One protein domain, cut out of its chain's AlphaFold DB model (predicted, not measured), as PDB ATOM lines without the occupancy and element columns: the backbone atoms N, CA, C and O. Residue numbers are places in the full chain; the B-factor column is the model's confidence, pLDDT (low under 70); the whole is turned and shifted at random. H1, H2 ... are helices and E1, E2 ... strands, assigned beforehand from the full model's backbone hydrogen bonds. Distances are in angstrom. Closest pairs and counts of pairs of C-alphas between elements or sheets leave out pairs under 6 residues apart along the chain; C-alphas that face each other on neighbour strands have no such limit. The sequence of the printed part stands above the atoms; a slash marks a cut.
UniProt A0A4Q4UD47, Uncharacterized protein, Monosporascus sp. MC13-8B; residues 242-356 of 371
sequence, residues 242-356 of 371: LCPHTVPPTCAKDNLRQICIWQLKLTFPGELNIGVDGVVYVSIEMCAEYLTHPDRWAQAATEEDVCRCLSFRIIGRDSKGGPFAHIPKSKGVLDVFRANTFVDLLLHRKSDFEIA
ATOM      1  N   LEU A 242     220.095 141.383 166.434       85.50
ATOM      2  CA  LEU A 242     220.278 142.823 166.377       85.50
ATOM      3  C   LEU A 242     218.961 143.492 166.752       85.50
ATOM      4  O   LEU A 242     217.958 143.330 166.057       85.50
ATOM      5  N   CYS A 243     218.965 144.238 167.850       87.00
ATOM      6  CA  CYS A 243     217.800 144.967 168.333       87.00
ATOM      7  C   CYS A 243     217.808 146.383 167.746       87.00
ATOM      8  O   CYS A 243     218.735 147.138 168.050       87.00
ATOM      9  N   PRO A 244     216.833 146.766 166.903       91.06
ATOM     10  CA  PRO A 244     216.779 148.113 166.353       91.06
ATOM     11  C   PRO A 244     216.338 149.121 167.420       91.06
ATOM     12  O   PRO A 244     215.368 148.902 168.146       91.06
ATOM     13  N   HIS A 245     217.022 150.258 167.472       90.56
ATOM     14  CA  HIS A 245     216.713 151.396 168.328       90.56
ATOM     15  C   HIS A 245     216.781 152.688 167.518       90.56
ATOM     16  O   HIS A 245     217.750 152.942 166.805       90.56
ATOM     17  N   THR A 246     215.764 153.535 167.659       90.19
ATOM     18  CA  THR A 246     215.773 154.887 167.091       90.19
ATOM     19  C   THR A 246     216.315 155.855 168.131       90.19
ATOM     20  O   THR A 246     215.739 155.993 169.212       90.19
ATOM     21  N   VAL A 247     217.417 156.527 167.812       86.69
ATOM     22  CA  VAL A 247     218.049 157.523 168.679       86.69
ATOM     23  C   VAL A 247     217.797 158.911 168.095       86.69
ATOM     24  O   VAL A 247     218.260 159.195 166.988       86.69
ATOM     25  N   PRO A 248     217.087 159.803 168.811       78.56
ATOM     26  CA  PRO A 248     216.834 161.146 168.317       78.56
ATOM     27  C   PRO A 248     218.146 161.918 168.110       78.56
ATOM     28  O   PRO A 248     219.045 161.831 168.953       78.56
ATOM     29  N   PRO A 249     218.260 162.725 167.041       67.19
ATOM     30  CA  PRO A 249     219.458 163.518 166.772       67.19
ATOM     31  C   PRO A 249     219.730 164.586 167.842       67.19
ATOM     32  O   PRO A 249     220.873 164.993 168.015       67.19
ATOM     33  N   THR A 250     218.704 165.008 168.584       63.91
ATOM     34  CA  THR A 250     218.764 166.081 169.588       63.91
ATOM     35  C   THR A 250     219.007 165.595 171.020       63.91
ATOM     36  O   THR A 250     219.192 166.411 171.916       63.91
ATOM     37  N   CYS A 251     219.024 164.283 171.272       59.66
ATOM     38  CA  CYS A 251     219.101 163.724 172.628       59.66
ATOM     39  C   CYS A 251     220.539 163.398 173.064       59.66
ATOM     40  O   CYS A 251     220.813 162.283 173.514       59.66
ATOM     41  N   ALA A 252     221.454 164.359 172.930       68.31
ATOM     42  CA  ALA A 252     222.770 164.281 173.556       68.31
ATOM     43  C   ALA A 252     222.771 165.112 174.846       68.31
ATOM     44  O   ALA A 252     222.727 166.337 174.793       68.31
ATOM     45  N   LYS A 253     222.818 164.448 176.005       71.31
ATOM     46  CA  LYS A 253     223.098 165.109 177.288       71.31
ATOM     47  C   LYS A 253     224.594 164.969 177.548       71.31
ATOM     48  O   LYS A 253     225.119 163.869 177.407       71.31
ATOM     49  N   ASP A 254     225.280 166.059 177.880       78.38
ATOM     50  CA  ASP A 254     226.730 166.058 178.139       78.38
ATOM     51  C   ASP A 254     227.556 165.452 176.981       78.38
ATOM     52  O   ASP A 254     228.507 164.704 177.199       78.38
ATOM     53  N   ASN A 255     227.161 165.723 175.727       85.06
ATOM     54  CA  ASN A 255     227.738 165.122 174.513       85.06
ATOM     55  C   ASN A 255     227.647 163.587 174.439       85.06
ATOM     56  O   ASN A 255     228.384 162.963 173.677       85.06
ATOM     57  N   LEU A 256     226.728 162.961 175.176       88.25
ATOM     58  CA  LEU A 256     226.481 161.523 175.136       88.25
ATOM     59  C   LEU A 256     225.033 161.229 174.755       88.25
ATOM     60  O   LEU A 256     224.087 161.793 175.304       88.25
ATOM     61  N   ARG A 257     224.863 160.286 173.830       90.06
ATOM     62  CA  ARG A 257     223.571 159.673 173.521       90.06
ATOM     63  C   ARG A 257     223.380 158.438 174.386       90.06
ATOM     64  O   ARG A 257     224.350 157.778 174.768       90.06
ATOM     65  N   GLN A 258     222.123 158.119 174.674       90.19
ATOM     66  CA  GLN A 258     221.761 157.009 175.543       90.19
ATOM     67  C   GLN A 258     220.738 156.080 174.893       90.19
ATOM     68  O   GLN A 258     219.752 156.530 174.312       90.19
ATOM     69  N   ILE A 259     220.959 154.777 175.049       90.56
ATOM     70  CA  ILE A 259     219.993 153.717 174.761       90.56
ATOM     71  C   ILE A 259     219.759 152.957 176.059       90.56
ATOM     72  O   ILE A 259     220.708 152.569 176.740       90.56
ATOM     73  N   CYS A 260     218.496 152.739 176.403       87.75
ATOM     74  CA  CYS A 260     218.129 151.895 177.531       87.75
ATOM     75  C   CYS A 260     217.719 150.519 177.009       87.75
ATOM     76  O   CYS A 260     216.739 150.405 176.273       87.75
ATOM     77  N   ILE A 261     218.456 149.485 177.410       85.50
ATOM     78  CA  ILE A 261     218.024 148.095 177.270       85.50
ATOM     79  C   ILE A 261     217.653 147.626 178.661       85.50
ATOM     80  O   ILE A 261     218.518 147.477 179.523       85.50
ATOM     81  N   TRP A 262     216.356 147.434 178.891       83.19
ATOM     82  CA  TRP A 262     215.835 147.131 180.217       83.19
ATOM     83  C   TRP A 262     216.265 148.209 181.241       83.19
ATOM     84  O   TRP A 262     215.908 149.376 181.071       83.19
ATOM     85  N   GLN A 263     217.037 147.868 182.277       81.94
ATOM     86  CA  GLN A 263     217.609 148.834 183.231       81.94
ATOM     87  C   GLN A 263     219.053 149.246 182.898       81.94
ATOM     88  O   GLN A 263     219.650 150.051 183.618       81.94
ATOM     89  N   LEU A 264     219.629 148.705 181.823       89.69
ATOM     90  CA  LEU A 264     221.002 148.963 181.406       89.69
ATOM     91  C   LEU A 264     221.057 150.209 180.530       89.69
ATOM     92  O   LEU A 264     220.375 150.320 179.511       89.69
ATOM     93  N   LYS A 265     221.893 151.156 180.948       91.81
ATOM     94  CA  LYS A 265     222.082 152.446 180.292       91.81
ATOM     95  C   LYS A 265     223.326 152.392 179.416       91.81
ATOM     96  O   LYS A 265     224.442 152.518 179.907       91.81
ATOM     97  N   LEU A 266     223.136 152.218 178.115       93.81
ATOM     98  CA  LEU A 266     224.219 152.222 177.140       93.81
ATOM     99  C   LEU A 266     224.472 153.654 176.680       93.81
ATOM    100  O   LEU A 266     223.545 154.321 176.223       93.81
ATOM    101  N   THR A 267     225.711 154.122 176.793       93.38
ATOM    102  CA  THR A 267     226.109 155.464 176.357       93.38
ATOM    103  C   THR A 267     227.109 155.402 175.214       93.38
ATOM    104  O   THR A 267     227.970 154.519 175.147       93.38
ATOM    105  N   PHE A 268     226.990 156.353 174.294       92.88
ATOM    106  CA  PHE A 268     227.911 156.494 173.175       92.88
ATOM    107  C   PHE A 268     228.055 157.962 172.754       92.88
ATOM    108  O   PHE A 268     227.184 158.771 173.094       92.88
ATOM    109  N   PRO A 269     229.152 158.331 172.066       91.94
ATOM    110  CA  PRO A 269     229.446 159.722 171.742       91.94
ATOM    111  C   PRO A 269     228.319 160.386 170.946       91.94
ATOM    112  O   PRO A 269     227.814 159.834 169.970       91.94
ATOM    113  N   GLY A 270     227.922 161.586 171.359       88.06
ATOM    114  CA  GLY A 270     226.878 162.370 170.700       88.06
ATOM    115  C   GLY A 270     227.296 162.898 169.330       88.06
ATOM    116  O   GLY A 270     226.444 163.033 168.450       88.06
ATOM    117  N   GLU A 271     228.603 163.103 169.157       87.50
ATOM    118  CA  GLU A 271     229.281 163.456 167.904       87.50
ATOM    119  C   GLU A 271     229.287 162.326 166.868       87.50
ATOM    120  O   GLU A 271     229.573 162.569 165.695       87.50
ATOM    121  N   LEU A 272     228.951 161.095 167.276       88.38
ATOM    122  CA  LEU A 272     228.842 159.980 166.351       88.38
ATOM    123  C   LEU A 272     227.748 160.299 165.327       88.38
ATOM    124  O   LEU A 272     226.579 160.493 165.674       88.38
ATOM    125  N   ASN A 273     228.147 160.373 164.061       87.19
ATOM    126  CA  ASN A 273     227.241 160.643 162.960       87.19
ATOM    127  C   ASN A 273     226.312 159.438 162.778       87.19
ATOM    128  O   ASN A 273     226.734 158.393 162.290       87.19
ATOM    129  N   ILE A 274     225.059 159.588 163.199       88.00
ATOM    130  CA  ILE A 274     223.998 158.617 162.941       88.00
ATOM    131  C   ILE A 274     223.265 159.086 161.689       88.00
ATOM    132  O   ILE A 274     222.974 160.277 161.562       88.00
ATOM    133  N   GLY A 275     222.983 158.158 160.775       83.81
ATOM    134  CA  GLY A 275     222.218 158.407 159.561       83.81
ATOM    135  C   GLY A 275     220.907 159.162 159.800       83.81
ATOM    136  O   GLY A 275     220.415 159.292 160.921       83.81
ATOM    137  N   VAL A 276     220.331 159.678 158.713       81.81
ATOM    138  CA  VAL A 276     219.115 160.516 158.736       81.81
ATOM    139  C   VAL A 276     217.918 159.792 159.372       81.81
ATOM    140  O   VAL A 276     217.038 160.425 159.947       81.81
ATOM    141  N   ASP A 277     217.899 158.464 159.297       84.94
ATOM    142  CA  ASP A 277     216.899 157.596 159.914       84.94
ATOM    143  C   ASP A 277     217.056 157.470 161.441       84.94
ATOM    144  O   ASP A 277     216.114 157.069 162.127       84.94
ATOM    145  N   GLY A 278     218.222 157.826 161.993       87.81
ATOM    146  CA  GLY A 278     218.512 157.751 163.424       87.81
ATOM    147  C   GLY A 278     218.506 156.322 163.970       87.81
ATOM    148  O   GLY A 278     218.413 156.136 165.185       87.81
ATOM    149  N   VAL A 279     218.554 155.309 163.098       92.25
ATOM    150  CA  VAL A 279     218.444 153.903 163.490       92.25
ATOM    151  C   VAL A 279     219.827 153.341 163.784       92.25
ATOM    152  O   VAL A 279     220.736 153.368 162.957       92.25
ATOM    153  N   VAL A 280     219.962 152.769 164.973       94.56
ATOM    154  CA  VAL A 280     221.111 151.962 165.371       94.56
ATOM    155  C   VAL A 280     220.628 150.591 165.807       94.56
ATOM    156  O   VAL A 280     219.482 150.413 166.212       94.56
ATOM    157  N   TYR A 281     221.508 149.610 165.739       94.19
ATOM    158  CA  TYR A 281     221.237 148.256 166.174       94.19
ATOM    159  C   TYR A 281     222.131 147.935 167.358       94.19
ATOM    160  O   TYR A 281     223.328 148.217 167.328       94.19
ATOM    161  N   VAL A 282     221.564 147.331 168.394       94.00
ATOM    162  CA  VAL A 282     222.339 146.825 169.521       94.00
ATOM    163  C   VAL A 282     222.443 145.313 169.409       94.00
ATOM    164  O   VAL A 282     221.432 144.617 169.332       94.00
ATOM    165  N   SER A 283     223.674 144.817 169.389       93.00
ATOM    166  CA  SER A 283     223.999 143.407 169.553       93.00
ATOM    167  C   SER A 283     224.349 143.138 171.010       93.00
ATOM    168  O   SER A 283     225.113 143.895 171.616       93.00
ATOM    169  N   ILE A 284     223.775 142.073 171.565       91.44
ATOM    170  CA  ILE A 284     224.079 141.583 172.908       91.44
ATOM    171  C   ILE A 284     225.000 140.377 172.743       91.44
ATOM    172  O   ILE A 284     224.603 139.348 172.192       91.44
ATOM    173  N   GLU A 285     226.239 140.521 173.195       90.50
ATOM    174  CA  GLU A 285     227.289 139.513 173.068       90.50
ATOM    175  C   GLU A 285     227.572 138.916 174.449       90.50
ATOM    176  O   GLU A 285     227.696 139.631 175.444       90.50
ATOM    177  N   MET A 286     227.655 137.588 174.515       88.44
ATOM    178  CA  MET A 286     227.958 136.866 175.747       88.44
ATOM    179  C   MET A 286     228.984 135.781 175.455       88.44
ATOM    180  O   MET A 286     228.770 134.960 174.559       88.44
ATOM    181  N   CYS A 287     230.088 135.761 176.200       88.12
ATOM    182  CA  CYS A 287     230.973 134.599 176.201       88.12
ATOM    183  C   CYS A 287     230.428 133.517 177.147       88.12
ATOM    184  O   CYS A 287     229.362 133.679 177.746       88.12
ATOM    185  N   ALA A 288     231.118 132.375 177.225       84.75
ATOM    186  CA  ALA A 288     230.742 131.335 178.173       84.75
ATOM    187  C   ALA A 288     230.683 131.907 179.598       84.75
ATOM    188  O   ALA A 288     231.415 132.844 179.937       84.75
ATOM    189  N   GLU A 289     229.842 131.293 180.435       69.81
ATOM    190  CA  GLU A 289     229.918 131.443 181.891       69.81
ATOM    191  C   GLU A 289     231.382 131.228 182.316       69.81
ATOM    192  O   GLU A 289     232.139 130.661 181.542       69.81
ATOM    193  N   TYR A 290     231.843 131.754 183.452       80.88
ATOM    194  CA  TYR A 290     233.258 131.735 183.893       80.88
ATOM    195  C   TYR A 290     234.306 132.459 183.014       80.88
ATOM    196  O   TYR A 290     235.428 132.679 183.487       80.88
ATOM    197  N   LEU A 291     233.984 132.902 181.794       89.88
ATOM    198  CA  LEU A 291     234.890 133.718 180.982       89.88
ATOM    199  C   LEU A 291     234.592 135.210 181.129       89.88
ATOM    200  O   LEU A 291     233.452 135.650 181.254       89.88
ATOM    201  N   THR A 292     235.654 136.009 181.075       93.31
ATOM    202  CA  THR A 292     235.549 137.467 181.028       93.31
ATOM    203  C   THR A 292     235.538 137.908 179.573       93.31
ATOM    204  O   THR A 292     236.478 137.630 178.829       93.31
ATOM    205  N   HIS A 293     234.486 138.609 179.156       94.69
ATOM    206  CA  HIS A 293     234.431 139.180 177.818       94.69
ATOM    207  C   HIS A 293     235.499 140.281 177.710       94.69
ATOM    208  O   HIS A 293     235.526 141.175 178.567       94.69
ATOM    209  N   PRO A 294     236.368 140.277 176.677       94.31
ATOM    210  CA  PRO A 294     237.386 141.323 176.514       94.31
ATOM    211  C   PRO A 294     236.720 142.697 176.423       94.31
ATOM    212  O   PRO A 294     237.150 143.674 177.032       94.31
ATOM    213  N   ASP A 295     235.568 142.714 175.754       96.00
ATOM    214  CA  ASP A 295     234.739 143.887 175.589       96.00
ATOM    215  C   ASP A 295     233.613 144.057 176.614       96.00
ATOM    216  O   ASP A 295     232.624 144.729 176.314       96.00
ATOM    217  N   ARG A 296     233.768 143.527 177.831       95.50
ATOM    218  CA  ARG A 296     232.722 143.604 178.861       95.50
ATOM    219  C   ARG A 296     232.156 145.013 179.054       95.50
ATOM    220  O   ARG A 296     232.897 146.002 179.029       95.50
ATOM    221  N   TRP A 297     230.844 145.087 179.257       96.44
ATOM    222  CA  TRP A 297     230.141 146.349 179.471       96.44
ATOM    223  C   TRP A 297     230.415 146.920 180.865       96.44
ATOM    224  O   TRP A 297     230.842 148.066 180.986       96.44
ATOM    225  N   ALA A 298     230.220 146.116 181.912       96.06
ATOM    226  CA  ALA A 298     230.473 146.515 183.291       96.06
ATOM    227  C   ALA A 298     231.974 146.378 183.613       96.06
ATOM    228  O   ALA A 298     232.480 145.291 183.886       96.06
ATOM    229  N   GLN A 299     232.718 147.484 183.567       96.12
ATOM    230  CA  GLN A 299     234.173 147.471 183.764       96.12
ATOM    231  C   GLN A 299     234.578 147.159 185.206       96.12
ATOM    232  O   GLN A 299     235.636 146.563 185.410       96.12
ATOM    233  N   ALA A 300     233.729 147.534 186.168       93.69
ATOM    234  CA  ALA A 300     233.921 147.301 187.597       93.69
ATOM    235  C   ALA A 300     233.563 145.870 188.051       93.69
ATOM    236  O   ALA A 300     233.673 145.580 189.237       93.69
ATOM    237  N   ALA A 301     233.130 144.997 187.133       93.62
ATOM    238  CA  ALA A 301     232.859 143.595 187.434       93.62
ATOM    239  C   ALA A 301     234.149 142.855 187.830       93.62
ATOM    240  O   ALA A 301     235.186 142.995 187.172       93.62
ATOM    241  N   THR A 302     234.050 142.067 188.894       92.00
ATOM    242  CA  THR A 302     235.075 141.176 189.446       92.00
ATOM    243  C   THR A 302     234.939 139.759 188.876       92.00
ATOM    244  O   THR A 302     234.083 139.498 188.031       92.00
ATOM    245  N   GLU A 303     235.790 138.824 189.301       89.50
ATOM    246  CA  GLU A 303     235.735 137.423 188.846       89.50
ATOM    247  C   GLU A 303     234.502 136.664 189.360       89.50
ATOM    248  O   GLU A 303     234.059 135.702 188.722       89.50
ATOM    249  N   GLU A 304     233.925 137.129 190.468       88.94
ATOM    250  CA  GLU A 304     232.707 136.586 191.076       88.94
ATOM    251  C   GLU A 304     231.439 137.044 190.338       88.94
ATOM    252  O   GLU A 304     230.394 136.397 190.415       88.94
ATOM    253  N   ASP A 305     231.524 138.142 189.583       90.19
ATOM    254  CA  ASP A 305     230.385 138.721 188.883       90.19
ATOM    255  C   ASP A 305     230.086 137.969 187.583       90.19
ATOM    256  O   ASP A 305     230.853 138.016 186.616       90.19
ATOM    257  N   VAL A 306     228.910 137.343 187.506       90.19
ATOM    258  CA  VAL A 306     228.437 136.657 186.291       90.19
ATOM    259  C   VAL A 306     228.354 137.598 185.086       90.19
ATOM    260  O   VAL A 306     228.559 137.172 183.951       90.19
ATOM    261  N   CYS A 307     228.140 138.900 185.299       92.94
ATOM    262  CA  CYS A 307     228.070 139.884 184.221       92.94
ATOM    263  C   CYS A 307     229.393 140.168 183.511       92.94
ATOM    264  O   CYS A 307     229.388 140.841 182.478       92.94
ATOM    265  N   ARG A 308     230.523 139.639 183.993       93.75
ATOM    266  CA  ARG A 308     231.811 139.781 183.301       93.75
ATOM    267  C   ARG A 308     231.815 139.166 181.902       93.75
ATOM    268  O   ARG A 308     232.642 139.556 181.080       93.75
ATOM    269  N   CYS A 309     230.884 138.254 181.619       92.38
ATOM    270  CA  CYS A 309     230.708 137.657 180.299       92.38
ATOM    271  C   CYS A 309     229.899 138.527 179.315       92.38
ATOM    272  O   CYS A 309     229.858 138.207 178.129       92.38
ATOM    273  N   LEU A 310     229.268 139.617 179.778       93.75
ATOM    274  CA  LEU A 310     228.323 140.428 179.006       93.75
ATOM    275  C   LEU A 310     228.997 141.611 178.300       93.75
ATOM    276  O   LEU A 310     229.663 142.439 178.930       93.75
ATOM    277  N   SER A 311     228.728 141.758 177.005       95.12
ATOM    278  CA  SER A 311     229.094 142.917 176.193       95.12
ATOM    279  C   SER A 311     227.925 143.398 175.333       95.12
ATOM    280  O   SER A 311     227.001 142.652 175.015       95.12
ATOM    281  N   PHE A 312     227.979 144.672 174.954       95.19
ATOM    282  CA  PHE A 312     227.060 145.265 173.993       95.19
ATOM    283  C   PHE A 312     227.865 145.872 172.856       95.19
ATOM    284  O   PHE A 312     228.906 146.488 173.086       95.19
ATOM    285  N   ARG A 313     227.338 145.767 171.640       95.88
ATOM    286  CA  ARG A 313     227.874 146.447 170.463       95.88
ATOM    287  C   ARG A 313     226.767 147.246 169.801       95.88
ATOM    288  O   ARG A 313     225.755 146.689 169.395       95.88
ATOM    289  N   ILE A 314     226.959 148.551 169.694       95.19
ATOM    290  CA  ILE A 314     226.077 149.449 168.953       95.19
ATOM    291  C   ILE A 314     226.636 149.547 167.540       95.19
ATOM    292  O   ILE A 314     227.772 149.972 167.359       95.19
ATOM    293  N   ILE A 315     225.856 149.152 166.543       95.00
ATOM    294  CA  ILE A 315     226.228 149.239 165.132       95.00
ATOM    295  C   ILE A 315     225.220 150.102 164.385       95.00
ATOM    296  O   ILE A 315     224.029 150.100 164.688       95.00
ATOM    297  N   GLY A 316     225.684 150.845 163.394       94.00
ATOM    298  CA  GLY A 316     224.820 151.716 162.610       94.00
ATOM    299  C   GLY A 316     225.479 152.139 161.313       94.00
ATOM    300  O   GLY A 316     226.548 151.645 160.948       94.00
ATOM    301  N   ARG A 317     224.812 153.049 160.609       94.19
ATOM    302  CA  ARG A 317     225.351 153.717 159.428       94.19
ATOM    303  C   ARG A 317     225.364 155.217 159.663       94.19
ATOM    304  O   ARG A 317     224.446 155.752 160.283       94.19
ATOM    305  N   ASP A 318     226.407 155.875 159.186       92.75
ATOM    306  CA  ASP A 318     226.512 157.327 159.209       92.75
ATOM    307  C   ASP A 318     225.648 157.978 158.115       92.75
ATOM    308  O   ASP A 318     225.028 157.299 157.290       92.75
ATOM    309  N   SER A 319     225.605 159.313 158.077       90.25
ATOM    310  CA  SER A 319     224.861 160.049 157.045       90.25
ATOM    311  C   SER A 319     225.360 159.831 155.609       90.25
ATOM    312  O   SER A 319     224.639 160.150 154.665       90.25
ATOM    313  N   LYS A 320     226.562 159.273 155.423       93.38
ATOM    314  CA  LYS A 320     227.131 158.889 154.122       93.38
ATOM    315  C   LYS A 320     226.877 157.411 153.792       93.38
ATOM    316  O   LYS A 320     227.297 156.941 152.736       93.38
ATOM    317  N   GLY A 321     226.195 156.673 154.671       91.25
ATOM    318  CA  GLY A 321     225.925 155.242 154.542       91.25
ATOM    319  C   GLY A 321     227.076 154.329 154.983       91.25
ATOM    320  O   GLY A 321     226.949 153.106 154.847       91.25
ATOM    321  N   GLY A 322     228.166 154.895 155.510       94.12
ATOM    322  CA  GLY A 322     229.330 154.186 156.032       94.12
ATOM    323  C   GLY A 322     229.010 153.478 157.353       94.12
ATOM    324  O   GLY A 322     228.359 154.068 158.215       94.12
ATOM    325  N   PRO A 323     229.412 152.209 157.534       94.62
ATOM    326  CA  PRO A 323     229.133 151.481 158.763       94.62
ATOM    327  C   PRO A 323     230.005 151.992 159.915       94.62
ATOM    328  O   PRO A 323     231.186 152.280 159.732       94.62
ATOM    329  N   PHE A 324     229.446 152.019 161.121       94.19
ATOM    330  CA  PHE A 324     230.201 152.237 162.352       94.19
ATOM    331  C   PHE A 324     229.849 151.185 163.403       94.19
ATOM    332  O   PHE A 324     228.773 150.579 163.375       94.19
ATOM    333  N   ALA A 325     230.757 151.007 164.360       95.31
ATOM    334  CA  ALA A 325     230.537 150.200 165.549       95.31
ATOM    335  C   ALA A 325     231.086 150.927 166.781       95.31
ATOM    336  O   ALA A 325     232.155 151.529 166.732       95.31
ATOM    337  N   HIS A 326     230.357 150.844 167.887       96.00
ATOM    338  CA  HIS A 326     230.737 151.395 169.181       96.00
ATOM    339  C   HIS A 326     230.456 150.379 170.281       96.00
ATOM    340  O   HIS A 326     229.405 149.741 170.296       96.00
ATOM    341  N   ILE A 327     231.382 150.246 171.226       96.88
ATOM    342  CA  ILE A 327     231.263 149.312 172.347       96.88
ATOM    343  C   ILE A 327     231.084 150.141 173.621       96.88
ATOM    344  O   ILE A 327     232.066 150.679 174.143       96.88
ATOM    345  N   PRO A 328     229.847 150.298 174.129       96.12
ATOM    346  CA  PRO A 328     229.606 151.027 175.365       96.12
ATOM    347  C   PRO A 328     230.281 150.337 176.552       96.12
ATOM    348  O   PRO A 328     230.340 149.110 176.640       96.12
ATOM    349  N   LYS A 329     230.744 151.148 177.502       95.75
ATOM    350  CA  LYS A 329     231.341 150.705 178.765       95.75
ATOM    351  C   LYS A 329     230.727 151.496 179.910       95.75
ATOM    352  O   LYS A 329     230.539 152.703 179.782       95.75
ATOM    353  N   SER A 330     230.479 150.840 181.036       95.06
ATOM    354  CA  SER A 330     230.142 151.498 182.295       95.06
ATOM    355  C   SER A 330     231.198 151.220 183.360       95.06
ATOM    356  O   SER A 330     231.689 150.102 183.503       95.06
ATOM    357  N   LYS A 331     231.521 152.258 184.137       93.19
ATOM    358  CA  LYS A 331     232.360 152.185 185.342       93.19
ATOM    359  C   LYS A 331     231.528 152.196 186.632       93.19
ATOM    360  O   LYS A 331     232.091 152.183 187.720       93.19
ATOM    361  N   GLY A 332     230.201 152.272 186.521       89.12
ATOM    362  CA  GLY A 332     229.308 152.377 187.667       89.12
ATOM    363  C   GLY A 332     229.214 151.063 188.436       89.12
ATOM    364  O   GLY A 332     228.862 150.034 187.870       89.12
ATOM    365  N   VAL A 333     229.439 151.103 189.749       87.38
ATOM    366  CA  VAL A 333     229.249 149.930 190.623       87.38
ATOM    367  C   VAL A 333     227.794 149.442 190.576       87.38
ATOM    368  O   VAL A 333     227.535 148.247 190.490       87.38
ATOM    369  N   LEU A 334     226.825 150.365 190.533       86.62
ATOM    370  CA  LEU A 334     225.404 150.029 190.367       86.62
ATOM    371  C   LEU A 334     225.100 149.309 189.048       86.62
ATOM    372  O   LEU A 334     224.150 148.532 188.973       86.62
ATOM    373  N   ASP A 335     225.897 149.556 188.014       91.00
ATOM    374  CA  ASP A 335     225.703 148.930 186.716       91.00
ATOM    375  C   ASP A 335     226.188 147.476 186.709       91.00
ATOM    376  O   ASP A 335     225.587 146.661 186.015       91.00
ATOM    377  N   VAL A 336     227.156 147.109 187.560       92.12
ATOM    378  CA  VAL A 336     227.522 145.701 187.812       92.12
ATOM    379  C   VAL A 336     226.310 144.931 188.342       92.12
ATOM    380  O   VAL A 336     225.931 143.910 187.775       92.12
ATOM    381  N   PHE A 337     225.617 145.462 189.356       88.00
ATOM    382  CA  PHE A 337     224.421 144.819 189.920       88.00
ATOM    383  C   PHE A 337     223.297 144.656 188.893       88.00
ATOM    384  O   PHE A 337     222.675 143.595 188.807       88.00
ATOM    385  N   ARG A 338     223.040 145.699 188.093       89.75
ATOM    386  CA  ARG A 338     222.036 145.637 187.021       89.75
ATOM    387  C   ARG A 338     222.423 144.615 185.958       89.75
ATOM    388  O   ARG A 338     221.562 143.872 185.504       89.75
ATOM    389  N   ALA A 339     223.697 144.557 185.581       91.75
ATOM    390  CA  ALA A 339     224.179 143.600 184.598       91.75
ATOM    391  C   ALA A 339     224.131 142.161 185.123       91.75
ATOM    392  O   ALA A 339     223.705 141.286 184.382       91.75
ATOM    393  N   ASN A 340     224.500 141.906 186.384       90.31
ATOM    394  CA  ASN A 340     224.399 140.571 186.988       90.31
ATOM    395  C   ASN A 340     222.958 140.078 186.951       90.31
ATOM    396  O   ASN A 340     222.681 139.001 186.446       90.31
ATOM    397  N   THR A 341     222.039 140.940 187.378       86.44
ATOM    398  CA  THR A 341     220.606 140.666 187.328       86.44
ATOM    399  C   THR A 341     220.134 140.353 185.904       86.44
ATOM    400  O   THR A 341     219.390 139.404 185.678       86.44
ATOM    401  N   PHE A 342     220.575 141.148 184.928       87.81
ATOM    402  CA  PHE A 342     220.237 140.941 183.523       87.81
ATOM    403  C   PHE A 342     220.755 139.595 182.998       87.81
ATOM    404  O   PHE A 342     220.034 138.885 182.303       87.81
ATOM    405  N   VAL A 343     221.985 139.222 183.361       87.38
ATOM    406  CA  VAL A 343     222.577 137.928 183.007       87.38
ATOM    407  C   VAL A 343     221.855 136.770 183.694       87.38
ATOM    408  O   VAL A 343     221.556 135.780 183.035       87.38
ATOM    409  N   ASP A 344     221.508 136.899 184.972       85.31
ATOM    410  CA  ASP A 344     220.749 135.891 185.714       85.31
ATOM    411  C   ASP A 344     219.384 135.596 185.076       85.31
ATOM    412  O   ASP A 344     219.001 134.432 184.935       85.31
ATOM    413  N   LEU A 345     218.678 136.637 184.626       79.44
ATOM    414  CA  LEU A 345     217.413 136.486 183.909       79.44
ATOM    415  C   LEU A 345     217.600 135.837 182.533       79.44
ATOM    416  O   LEU A 345     216.851 134.933 182.167       79.44
ATOM    417  N   LEU A 346     218.578 136.303 181.749       76.56
ATOM    418  CA  LEU A 346     218.714 135.888 180.350       76.56
ATOM    419  C   LEU A 346     219.448 134.561 180.160       76.56
ATOM    420  O   LEU A 346     219.013 133.745 179.345       76.56
ATOM    421  N   LEU A 347     220.569 134.352 180.854       73.69
ATOM    422  CA  LEU A 347     221.356 133.122 180.743       73.69
ATOM    423  C   LEU A 347     220.792 132.025 181.622       73.69
ATOM    424  O   LEU A 347     220.511 130.930 181.139       73.69
ATOM    425  N   HIS A 348     220.631 132.325 182.906       76.25
ATOM    426  CA  HIS A 348     220.291 131.304 183.884       76.25
ATOM    427  C   HIS A 348     218.786 131.055 183.973       76.25
ATOM    428  O   HIS A 348     218.377 130.114 184.647       76.25
ATOM    429  N   ARG A 349     217.966 131.871 183.286       77.06
ATOM    430  CA  ARG A 349     216.496 131.837 183.361       77.06
ATOM    431  C   ARG A 349     215.997 131.815 184.805       77.06
ATOM    432  O   ARG A 349     214.951 131.231 185.085       77.06
ATOM    433  N   LYS A 350     216.756 132.434 185.714       75.81
ATOM    434  CA  LYS A 350     216.356 132.534 187.110       75.81
ATOM    435  C   LYS A 350     215.081 133.352 187.164       75.81
ATOM    436  O   LYS A 350     214.967 134.392 186.518       75.81
ATOM    437  N   SER A 351     214.123 132.878 187.937       67.19
ATOM    438  CA  SER A 351     212.942 133.652 188.281       67.19
ATOM    439  C   SER A 351     213.333 134.884 189.102       67.19
ATOM    440  O   SER A 351     214.351 134.902 189.801       67.19
ATOM    441  N   ASP A 352     212.477 135.907 189.087       60.06
ATOM    442  CA  ASP A 352     212.665 137.101 189.922       60.06
ATOM    443  C   ASP A 352     212.806 136.751 191.421       60.06
ATOM    444  O   ASP A 352     213.506 137.445 192.166       60.06
ATOM    445  N   PHE A 353     212.178 135.651 191.860       57.44
ATOM    446  CA  PHE A 353     212.266 135.115 193.221       57.44
ATOM    447  C   PHE A 353     213.638 134.499 193.529       57.44
ATOM    448  O   PHE A 353     214.207 134.772 194.587       57.44
ATOM    449  N   GLU A 354     214.215 133.725 192.610       59.91
ATOM    450  CA  GLU A 354     215.559 133.154 192.784       59.91
ATOM    451  C   GLU A 354     216.624 134.252 192.836       59.91
ATOM    452  O   GLU A 354     217.505 134.234 193.699       59.91
ATOM    453  N   ILE A 355     216.504 135.270 191.980       58.34
ATOM    454  CA  ILE A 355     217.396 136.437 191.999       58.34
ATOM    455  C   ILE A 355     217.271 137.188 193.331       58.34
ATOM    456  O   ILE A 355     218.283 137.571 193.924       58.34
ATOM    457  N   ALA A 356     216.047 137.353 193.846       51.88
ATOM    458  CA  ALA A 356     215.810 137.973 195.150       51.88
ATOM    459  C   ALA A 356     216.498 137.219 196.303       51.88
ATOM    460  O   ALA A 356     217.008 137.868 197.215       51.88
TER     461      ALA A 356
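What this domain is: This is residues 242 to 356 of the 371 residues of an uncharacterized protein of Monosporascus sp. MC13-8B (UniProt A0A4Q4UD47). A long, strongly twisted sheet of four strands, E1, E4, E5 and E6, has the hairpin E2 and E3 over one of its faces as a loose second layer, only partly face to face with it. Helix H2 caps one end of this pair of layers, with short H1 beside it and H3 beyond it at the far end. The printed part has 115 residues with three named helices and six named strands, in the order E1 E2 E3 E4 H1 E5 E6 H2 H3; the large sheet runs E1, E4, E5, E6, antiparallel throughout. The class is mixed, helices and strands. The whole is compact, with a radius of gyration of the C-alphas of 14.9 A, yet elongated, spanning 45 by 24 by 23 A.

How they stand to each other: In the large sheet, E4, residues 279 to 286, and E5, residues 310 to 317, are antiparallel inner strands at 155 degrees; N 283 and O 313 are 2.8 A apart. Edge strand E1, residues 242 to 246, is antiparallel to E4, with N 245 and O 280 at 2.8 A. Edge strand E6, residues 323 to 326, forms a hairpin with E5, with N 314 and O 326 at 2.8 A. From edge to edge the strands' lines turn by 86 degrees. E2, residues 256 to 261, and E3, residues 264 to 269, form another hairpin, with N 259 and O 266 at 2.9 A. E3 and E5 are near each other, with 5 pairs of C-alphas within 10 A. H2, residues 333 to 346, only grazes the large sheet, with residues 339 to 343; its closest C-alphas to E3 are Arg 338 and Leu 264, 6.6 A apart. H1, residues 306 to 309, touches H2, closest at the C-alphas of Cys 307 and Asn 340, 4.6 A. H3, residues 352 to 356, only just touches residues 341 to 345 of H2, with 3 pairs of C-alphas within 8 A, closest at Thr 341 and Ile 355, 7.1 A. Each O i to N i+4 pair in H3 is within hydrogen-bond range, and 9 of 10 in H2; H1 is too short for one.

Where its parts are: E1 begins at C-alpha 242, (220.278, 142.823, 166.377). E4 measures 23.0 A, E5 23.8 A, E3 16.7 A, E2 16.0 A and H2 20.3 A. H3 ends at C-alpha 356, (215.810, 137.973, 195.150).

The domain as a whole: The C-alphas farthest apart, of Lys 320 and Phe 353, are 48.1 A apart. The printed part has no cut. The link from E4 to H1, residues 287 to 305, is long. Mean pLDDT of the printed part is 87.0; residues 249 to 252, 289 and 351 to 356 are under 70.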